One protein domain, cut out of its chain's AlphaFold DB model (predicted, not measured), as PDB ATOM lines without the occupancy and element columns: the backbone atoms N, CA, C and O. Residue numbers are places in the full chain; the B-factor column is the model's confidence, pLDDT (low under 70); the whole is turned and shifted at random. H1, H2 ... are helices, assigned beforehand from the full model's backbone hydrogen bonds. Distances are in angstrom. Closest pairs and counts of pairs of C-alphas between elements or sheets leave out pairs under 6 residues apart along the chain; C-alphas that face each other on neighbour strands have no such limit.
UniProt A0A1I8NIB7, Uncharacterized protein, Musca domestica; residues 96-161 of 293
ATOM      1  N   ALA A  96     -37.337  38.094   4.364       89.44
ATOM      2  CA  ALA A  96     -37.966  39.170   3.608       89.44
ATOM      3  C   ALA A  96     -39.099  38.641   2.715       89.44
ATOM      4  O   ALA A  96     -40.143  39.280   2.583       89.44
ATOM      5  N   GLN A  97     -38.909  37.469   2.105       88.94
ATOM      6  CA  GLN A  97     -39.924  36.807   1.289       88.94
ATOM      7  C   GLN A  97     -41.033  36.198   2.148       88.94
ATOM      8  O   GLN A  97     -42.202  36.362   1.802       88.94
ATOM      9  N   ILE A  98     -40.694  35.580   3.285       90.06
ATOM     10  CA  ILE A  98     -41.672  35.000   4.223       90.06
ATOM     11  C   ILE A  98     -42.620  36.088   4.758       90.06
ATOM     12  O   ILE A  98     -43.842  35.940   4.752       90.06
ATOM     13  N   LEU A  99     -42.087  37.243   5.162       91.88
ATOM     14  CA  LEU A  99     -42.925  38.355   5.621       91.88
ATOM     15  C   LEU A  99     -43.777  38.932   4.487       91.88
ATOM     16  O   LEU A  99     -44.917  39.333   4.711       91.88
ATOM     17  N   ARG A 100     -43.264  38.950   3.251       89.88
ATOM     18  CA  ARG A 100     -44.020  39.429   2.086       89.88
ATOM     19  C   ARG A 100     -45.091  38.450   1.613       89.88
ATOM     20  O   ARG A 100     -46.043  38.906   0.975       89.88
ATOM     21  N   SER A 101     -44.978  37.154   1.902       86.50
ATOM     22  CA  SER A 101     -45.952  36.144   1.467       86.50
ATOM     23  C   SER A 101     -47.264  36.241   2.257       86.50
ATOM     24  O   SER A 101     -48.347  36.130   1.674       86.50
ATOM     25  N   CYS A 102     -47.207  36.586   3.547       88.50
ATOM     26  CA  CYS A 102     -48.386  36.708   4.406       88.50
ATOM     27  C   CYS A 102     -48.858  38.165   4.599       88.50
ATOM     28  O   CYS A 102     -48.081  39.118   4.613       88.50
ATOM     29  N   GLY A 103     -50.173  38.358   4.761       90.12
ATOM     30  CA  GLY A 103     -50.762  39.694   4.945       90.12
ATOM     31  C   GLY A 103     -50.308  40.393   6.228       90.12
ATOM     32  O   GLY A 103     -50.051  41.594   6.207       90.12
ATOM     33  N   LYS A 104     -50.149  39.631   7.320       92.69
ATOM     34  CA  LYS A 104     -49.635  40.141   8.598       92.69
ATOM     35  C   LYS A 104     -48.189  40.624   8.477       92.69
ATOM     36  O   LYS A 104     -47.882  41.720   8.929       92.69
ATOM     37  N   GLY A 105     -47.322  39.848   7.824       94.69
ATOM     38  CA  GLY A 105     -45.920  40.213   7.628       94.69
ATOM     39  C   GLY A 105     -45.755  41.485   6.795       94.69
ATOM     40  O   GLY A 105     -44.981  42.359   7.180       94.69
ATOM     41  N   ARG A 106     -46.546  41.654   5.725       95.25
ATOM     42  CA  ARG A 106     -46.566  42.903   4.939       95.25
ATOM     43  C   ARG A 106     -46.947  44.109   5.792       95.25
ATOM     44  O   ARG A 106     -46.208  45.086   5.805       95.25
ATOM     45  N   ALA A 107     -48.022  44.000   6.573       96.00
ATOM     46  CA  ALA A 107     -48.455  45.080   7.461       96.00
ATOM     47  C   ALA A 107     -47.375  45.473   8.488       96.00
ATOM     48  O   ALA A 107     -47.202  46.655   8.776       96.00
ATOM     49  N   ILE A 108     -46.616  44.502   9.010       96.62
ATOM     50  CA  ILE A 108     -45.499  44.756   9.933       96.62
ATOM     51  C   ILE A 108     -44.364  45.523   9.240       96.62
ATOM     52  O   ILE A 108     -43.828  46.472   9.812       96.62
ATOM     53  N   VAL A 109     -44.000  45.125   8.017       94.81
ATOM     54  CA  VAL A 109     -42.949  45.791   7.229       94.81
ATOM     55  C   VAL A 109     -43.358  47.219   6.862       94.81
ATOM     56  O   VAL A 109     -42.552  48.141   7.014       94.81
ATOM     57  N   ASP A 110     -44.606  47.420   6.441       95.25
ATOM     58  CA  ASP A 110     -45.146  48.742   6.111       95.25
ATOM     59  C   ASP A 110     -45.145  49.648   7.352       95.25
ATOM     60  O   ASP A 110     -44.585  50.744   7.326       95.25
ATOM     61  N   TYR A 111     -45.644  49.142   8.488       96.19
ATOM     62  CA  TYR A 111     -45.617  49.871   9.757       96.19
ATOM     63  C   TYR A 111     -44.197  50.272  10.167       96.19
ATOM     64  O   TYR A 111     -43.966  51.411  10.583       96.19
ATOM     65  N   TYR A 112     -43.231  49.354  10.066       94.88
ATOM     66  CA  TYR A 112     -41.843  49.653  10.409       94.88
ATOM     67  C   TYR A 112     -41.241  50.712   9.481       94.88
ATOM     68  O   TYR A 112     -40.495  51.569   9.947       94.88
ATOM     69  N   THR A 113     -41.590  50.695   8.194       93.00
ATOM     70  CA  THR A 113     -41.118  51.692   7.220       93.00
ATOM     71  C   THR A 113     -41.582  53.104   7.595       93.00
ATOM     72  O   THR A 113     -40.830  54.064   7.431       93.00
ATOM     73  N   GLU A 114     -42.785  53.236   8.157       93.94
ATOM     74  CA  GLU A 114     -43.336  54.521   8.606       93.94
ATOM     75  C   GLU A 114     -42.811  54.954   9.986       93.94
ATOM     76  O   GLU A 114     -42.559  56.136  10.217       93.94
ATOM     77  N   ASN A 115     -42.627  54.006  10.911       91.69
ATOM     78  CA  ASN A 115     -42.390  54.298  12.333       91.69
ATOM     79  C   ASN A 115     -40.948  54.039  12.798       91.69
ATOM     80  O   ASN A 115     -40.581  54.411  13.915       91.69
ATOM     81  N   ASN A 116     -40.123  53.396  11.968       89.81
ATOM     82  CA  ASN A 116     -38.746  52.985  12.257       89.81
ATOM     83  C   ASN A 116     -38.576  52.110  13.515       89.81
ATOM     84  O   ASN A 116     -37.462  52.002  14.031       89.81
ATOM     85  N   GLN A 117     -39.658  51.512  14.028       89.12
ATOM     86  CA  GLN A 117     -39.676  50.670  15.228       89.12
ATOM     87  C   GLN A 117     -40.803  49.634  15.161       89.12
ATOM     88  O   GLN A 117     -41.854  49.878  14.571       89.12
ATOM     89  N   LEU A 118     -40.600  48.493  15.814       90.44
ATOM     90  CA  LEU A 118     -41.586  47.431  15.985       90.44
ATOM     91  C   LEU A 118     -42.285  47.520  17.344       90.44
ATOM     92  O   LEU A 118     -41.655  47.736  18.385       90.44
ATOM     93  N   LEU A 119     -43.592  47.249  17.332       90.81
ATOM     94  CA  LEU A 119     -44.368  46.978  18.539       90.81
ATOM     95  C   LEU A 119     -44.017  45.596  19.103       90.81
ATOM     96  O   LEU A 119     -43.529  44.721  18.390       90.81
ATOM     97  N   GLU A 120     -44.301  45.382  20.387       84.81
ATOM     98  CA  GLU A 120     -44.104  44.078  21.032       84.81
ATOM     99  C   GLU A 120     -44.920  42.970  20.346       84.81
ATOM    100  O   GLU A 120     -44.392  41.890  20.084       84.81
ATOM    101  N   SER A 121     -46.159  43.272  19.942       89.06
ATOM    102  CA  SER A 121     -46.994  42.370  19.139       89.06
ATOM    103  C   SER A 121     -46.341  42.002  17.807       89.06
ATOM    104  O   SER A 121     -46.292  40.827  17.465       89.06
ATOM    105  N   HIS A 122     -45.748  42.968  17.095       93.62
ATOM    106  CA  HIS A 122     -45.071  42.710  15.820       93.62
ATOM    107  C   HIS A 122     -43.880  41.763  15.984       93.62
ATOM    108  O   HIS A 122     -43.661  40.907  15.133       93.62
ATOM    109  N   ARG A 123     -43.117  41.880  17.081       91.06
ATOM    110  CA  ARG A 123     -41.996  40.965  17.369       91.06
ATOM    111  C   ARG A 123     -42.489  39.534  17.550       91.06
ATOM    112  O   ARG A 123     -41.884  38.611  17.014       91.06
ATOM    113  N   HIS A 124     -43.582  39.367  18.290       88.75
ATOM    114  CA  HIS A 124     -44.211  38.065  18.473       88.75
ATOM    115  C   HIS A 124     -44.737  37.511  17.142       88.75
ATOM    116  O   HIS A 124     -44.440  36.371  16.801       88.75
ATOM    117  N   ASP A 125     -45.429  38.336  16.355       92.94
ATOM    118  CA  ASP A 125     -45.974  37.937  15.057       92.94
ATOM    119  C   ASP A 125     -44.878  37.534  14.058       92.94
ATOM    120  O   ASP A 125     -45.060  36.558  13.337       92.94
ATOM    121  N   ILE A 126     -43.725  38.215  14.033       92.94
ATOM    122  CA  ILE A 126     -42.576  37.819  13.195       92.94
ATOM    123  C   ILE A 126     -42.097  36.411  13.566       92.94
ATOM    124  O   ILE A 126     -41.864  35.593  12.677       92.94
ATOM    125  N   ILE A 127     -41.969  36.119  14.864       90.81
ATOM    126  CA  ILE A 127     -41.563  34.789  15.338       90.81
ATOM    127  C   ILE A 127     -42.604  33.750  14.915       90.81
ATOM    128  O   ILE A 127     -42.235  32.720  14.357       90.81
ATOM    129  N   SER A 128     -43.890  34.034  15.122       90.56
ATOM    130  CA  SER A 128     -44.976  33.130  14.735       90.56
ATOM    131  C   SER A 128     -44.994  32.860  13.232       90.56
ATOM    132  O   SER A 128     -45.061  31.704  12.838       90.56
ATOM    133  N   ILE A 129     -44.833  33.888  12.393       92.06
ATOM    134  CA  ILE A 129     -44.765  33.748  10.929       92.06
ATOM    135  C   ILE A 129     -43.588  32.852  10.513       92.06
ATOM    136  O   ILE A 129     -43.741  31.988   9.652       92.06
ATOM    137  N   ILE A 130     -42.416  33.031  11.131       89.56
ATOM    138  CA  ILE A 130     -41.240  32.194  10.854       89.56
ATOM    139  C   ILE A 130     -41.504  30.740  11.265       89.56
ATOM    140  O   ILE A 130     -41.197  29.827  10.504       89.56
ATOM    141  N   LEU A 131     -42.089  30.512  12.443       87.12
ATOM    142  CA  LEU A 131     -42.413  29.165  12.919       87.12
ATOM    143  C   LEU A 131     -43.476  28.485  12.043       87.12
ATOM    144  O   LEU A 131     -43.344  27.304  11.733       87.12
ATOM    145  N   GLU A 132     -44.496  29.223  11.608       87.50
ATOM    146  CA  GLU A 132     -45.526  28.733  10.687       87.50
ATOM    147  C   GLU A 132     -44.920  28.303   9.343       87.50
ATOM    148  O   GLU A 132     -45.257  27.232   8.832       87.50
ATOM    149  N   GLU A 133     -43.988  29.085   8.791       85.25
ATOM    150  CA  GLU A 133     -43.276  28.737   7.554       85.25
ATOM    151  C   GLU A 133     -42.430  27.470   7.724       85.25
ATOM    152  O   GLU A 133     -42.413  26.617   6.839       85.25
ATOM    153  N   VAL A 134     -41.761  27.314   8.870       83.44
ATOM    154  CA  VAL A 134     -40.935  26.131   9.169       83.44
ATOM    155  C   VAL A 134     -41.782  24.864   9.195       83.44
ATOM    156  O   VAL A 134     -41.419  23.858   8.581       83.44
ATOM    157  N   VAL A 135     -42.941  24.937   9.852       80.88
ATOM    158  CA  VAL A 135     -43.911  23.837   9.908       80.88
ATOM    159  C   VAL A 135     -44.478  23.542   8.518       80.88
ATOM    160  O   VAL A 135     -44.533  22.383   8.112       80.88
ATOM    161  N   THR A 136     -44.857  24.577   7.764       82.50
ATOM    162  CA  THR A 136     -45.472  24.432   6.432       82.50
ATOM    163  C   THR A 136     -44.498  23.852   5.409       82.50
ATOM    164  O   THR A 136     -44.870  22.992   4.612       82.50
ATOM    165  N   SER A 137     -43.238  24.282   5.455       78.25
ATOM    166  CA  SER A 137     -42.174  23.801   4.569       78.25
ATOM    167  C   SER A 137     -41.559  22.475   5.025       78.25
ATOM    168  O   SER A 137     -40.671  21.956   4.349       78.25
ATOM    169  N   ASN A 138     -42.022  21.918   6.155       72.06
ATOM    170  CA  ASN A 138     -41.477  20.719   6.792       72.06
ATOM    171  C   ASN A 138     -39.940  20.773   6.909       72.06
ATOM    172  O   ASN A 138     -39.243  19.789   6.640       72.06
ATOM    173  N   CYS A 139     -39.404  21.955   7.229       71.62
ATOM    174  CA  CYS A 139     -37.970  22.165   7.336       71.62
ATOM    175  C   CYS A 139     -37.511  22.002   8.786       71.62
ATOM    176  O   CYS A 139     -38.237  22.272   9.741       71.62
ATOM    177  N   ILE A 140     -36.280  21.527   8.951       71.88
ATOM    178  CA  ILE A 140     -35.665  21.358  10.263       71.88
ATOM    179  C   ILE A 140     -34.767  22.569  10.489       71.88
ATOM    180  O   ILE A 140     -33.799  22.758   9.755       71.88
ATOM    181  N   LEU A 141     -35.089  23.384  11.496       72.56
ATOM    182  CA  LEU A 141     -34.213  24.468  11.928       72.56
ATOM    183  C   LEU A 141     -33.064  23.912  12.766       72.56
ATOM    184  O   LEU A 141     -33.273  23.325  13.832       72.56
ATOM    185  N   HIS A 142     -31.841  24.153  12.316       68.94
ATOM    186  CA  HIS A 142     -30.637  23.914  13.095       68.94
ATOM    187  C   HIS A 142     -30.182  25.192  13.810       68.94
ATOM    188  O   HIS A 142     -30.501  26.315  13.427       68.94
ATOM    189  N   ILE A 143     -29.365  25.033  14.856       64.75
ATOM    190  CA  ILE A 143     -28.780  26.164  15.602       64.75
ATOM    191  C   ILE A 143     -27.932  27.066  14.688       64.75
ATOM    192  O   ILE A 143     -27.883  28.274  14.900       64.75
ATOM    193  N   SER A 144     -27.302  26.511  13.649       68.88
ATOM    194  CA  SER A 144     -26.588  27.293  12.631       68.88
ATOM    195  C   SER A 144     -27.501  28.269  11.883       68.88
ATOM    196  O   SER A 144     -27.061  29.356  11.512       68.88
ATOM    197  N   ASP A 145     -28.774  27.910  11.702       77.50
ATOM    198  CA  ASP A 145     -29.753  28.730  10.989       77.50
ATOM    199  C   ASP A 145     -30.235  29.891  11.860       77.50
ATOM    200  O   ASP A 145     -30.623  30.929  11.338       77.50
ATOM    201  N   PHE A 146     -30.137  29.767  13.190       80.88
ATOM    202  CA  PHE A 146     -30.497  30.839  14.117       80.88
ATOM    203  C   PHE A 146     -29.669  32.105  13.885       80.88
ATOM    204  O   PHE A 146     -30.226  33.201  13.869       80.88
ATOM    205  N   THR A 147     -28.355  31.968  13.671       77.81
ATOM    206  CA  THR A 147     -27.484  33.114  13.368       77.81
ATOM    207  C   THR A 147     -27.932  33.801  12.082       77.81
ATOM    208  O   THR A 147     -28.115  35.016  12.072       77.81
ATOM    209  N   LEU A 148     -28.205  33.019  11.034       82.06
ATOM    210  CA  LEU A 148     -28.667  33.531   9.745       82.06
ATOM    211  C   LEU A 148     -30.041  34.214   9.858       82.06
ATOM    212  O   LEU A 148     -30.248  35.290   9.299       82.06
ATOM    213  N   ILE A 149     -30.968  33.623  10.613       86.44
ATOM    214  CA  ILE A 149     -32.297  34.179  10.889       86.44
ATOM    215  C   ILE A 149     -32.175  35.507  11.636       86.44
ATOM    216  O   ILE A 149     -32.800  36.495  11.252       86.44
ATOM    217  N   CYS A 150     -31.337  35.559  12.674       84.88
ATOM    218  CA  CYS A 150     -31.094  36.781  13.435       84.88
ATOM    219  C   CYS A 150     -30.502  37.886  12.556       84.88
ATOM    220  O   CYS A 150     -30.956  39.026  12.626       84.88
ATOM    221  N   GLU A 151     -29.517  37.563  11.718       84.31
ATOM    222  CA  GLU A 151     -28.909  38.518  10.788       84.31
ATOM    223  C   GLU A 151     -29.928  39.057   9.778       84.31
ATOM    224  O   GLU A 151     -29.988  40.268   9.557       84.31
ATOM    225  N   GLN A 152     -30.786  38.194   9.230       89.25
ATOM    226  CA  GLN A 152     -31.858  38.608   8.325       89.25
ATOM    227  C   GLN A 152     -32.882  39.518   9.023       89.25
ATOM    228  O   GLN A 152     -33.189  40.587   8.495       89.25
ATOM    229  N   ILE A 153     -33.342  39.170  10.231       90.25
ATOM    230  CA  ILE A 153     -34.248  40.023  11.025       90.25
ATOM    231  C   ILE A 153     -33.602  41.385  11.298       90.25
ATOM    232  O   ILE A 153     -34.234  42.419  11.097       90.25
ATOM    233  N   LEU A 154     -32.336  41.403  11.721       88.44
ATOM    234  CA  LEU A 154     -31.612  42.645  11.999       88.44
ATOM    235  C   LEU A 154     -31.392  43.487  10.739       88.44
ATOM    236  O   LEU A 154     -31.424  44.711  10.823       88.44
ATOM    237  N   SER A 155     -31.198  42.861   9.577       88.25
ATOM    238  CA  SER A 155     -31.084  43.584   8.306       88.25
ATOM    239  C   SER A 155     -32.408  44.220   7.870       88.25
ATOM    240  O   SER A 155     -32.400  45.319   7.317       88.25
ATOM    241  N   LEU A 156     -33.539  43.571   8.161       91.31
ATOM    242  CA  LEU A 156     -34.877  44.092   7.873       91.31
ATOM    243  C   LEU A 156     -35.295  45.185   8.862       91.31
ATOM    244  O   LEU A 156     -35.966  46.143   8.479       91.31
ATOM    245  N   PHE A 157     -34.865  45.063  10.118       91.81
ATOM    246  CA  PHE A 157     -35.256  45.944  11.216       91.81
ATOM    247  C   PHE A 157     -34.028  46.488  11.979       91.81
ATOM    248  O   PHE A 157     -33.841  46.192  13.163       91.81
ATOM    249  N   PRO A 158     -33.163  47.303  11.342       86.25
ATOM    250  CA  PRO A 158     -31.873  47.712  11.911       86.25
ATOM    251  C   PRO A 158     -31.975  48.503  13.224       86.25
ATOM    252  O   PRO A 158     -31.078  48.426  14.065       86.25
ATOM    253  N   ASN A 159     -33.079  49.222  13.442       84.06
ATOM    254  CA  ASN A 159     -33.290  50.031  14.645       84.06
ATOM    255  C   ASN A 159     -33.743  49.208  15.857       84.06
ATOM    256  O   ASN A 159     -33.929  49.760  16.941       84.06
ATOM    257  N   GLU A 160     -33.919  47.895  15.701       83.06
ATOM    258  CA  GLU A 160     -34.306  47.007  16.794       83.06
ATOM    259  C   GLU A 160     -33.133  46.624  17.696       83.06
ATOM    260  O   GLU A 160     -33.333  46.279  18.862       83.06
ATOM    261  N   ASN A 161     -31.894  46.778  17.221       74.69
ATOM    262  CA  ASN A 161     -30.698  46.513  18.020       74.69
ATOM    263  C   ASN A 161     -30.257  47.730  18.852       74.69
ATOM    264  O   ASN A 161     -29.107  48.182  18.780       74.69
TER     265      ASN A 161
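Overview. This is residues 96 to 161 of the 293 residues of an uncharacterized protein of Musca domestica (UniProt A0A1I8NIB7). H2 and H3 form a helical hairpin, with the short H1 set crosswise to H3 at the corner where H1 turns into H2; after H3 the chain folds back, and H4 runs separately from that group, touching no helix. Residues 142 to 148, of which 143 to 148 belong to H4, stick out. The printed part has 66 residues with four named helices, in the order H1, H2, H3, H4, and no named strand; the class is all helix. It is compact, with a radius of gyration of the C-alphas of 11.8 A and spans of 34 by 24 by 19 A.

Along the chain. H1 is residues 96 to 101, 8.8 A long, with C-alpha 96 at (-37.966, 39.170, 3.608). H2 is residues 103 to 115, 18.4 A long. H3 is residues 120 to 136, 24.5 A long. H4 is residues 143 to 156, 20.5 A long, with C-alpha 156 at (-34.877, 44.092, 7.873).

Arrangement. H1 and H2 touch only at the corner; their closest C-alphas, those of Leu 99 and Gly 105, are 4.1 A apart. H1 touches H3, about perpendicular at 78 degrees, with the closest C-alphas, Ile 98 and Ile 130, 7.2 A apart. In the hairpin, H2 touches H3 with residues 104 to 108 alone; the closest C-alphas, Ile 108 and His 122, are 6.2 A apart. The two run opposite ways at a shallow tilt of 34 degrees, only just short of steep. H1 and H4 are close but not clearly touching, with the closest C-alphas, Ala 96 and Leu 156, 7.2 A apart. H3 and H4 are apart; H2 and H4 are only just apart, closest 8.3 A. In H1, H2 and H3 every O i to N i+4 pair is within hydrogen-bond range; in H4, 8 of 10 are.

Size, cuts and confidence. The farthest C-alphas, Glu 114 and Ile 140, are 34.1 A apart. The printed part has no cut and no long link. Its mean pLDDT is 86.7, with residues 142 to 144 under 70.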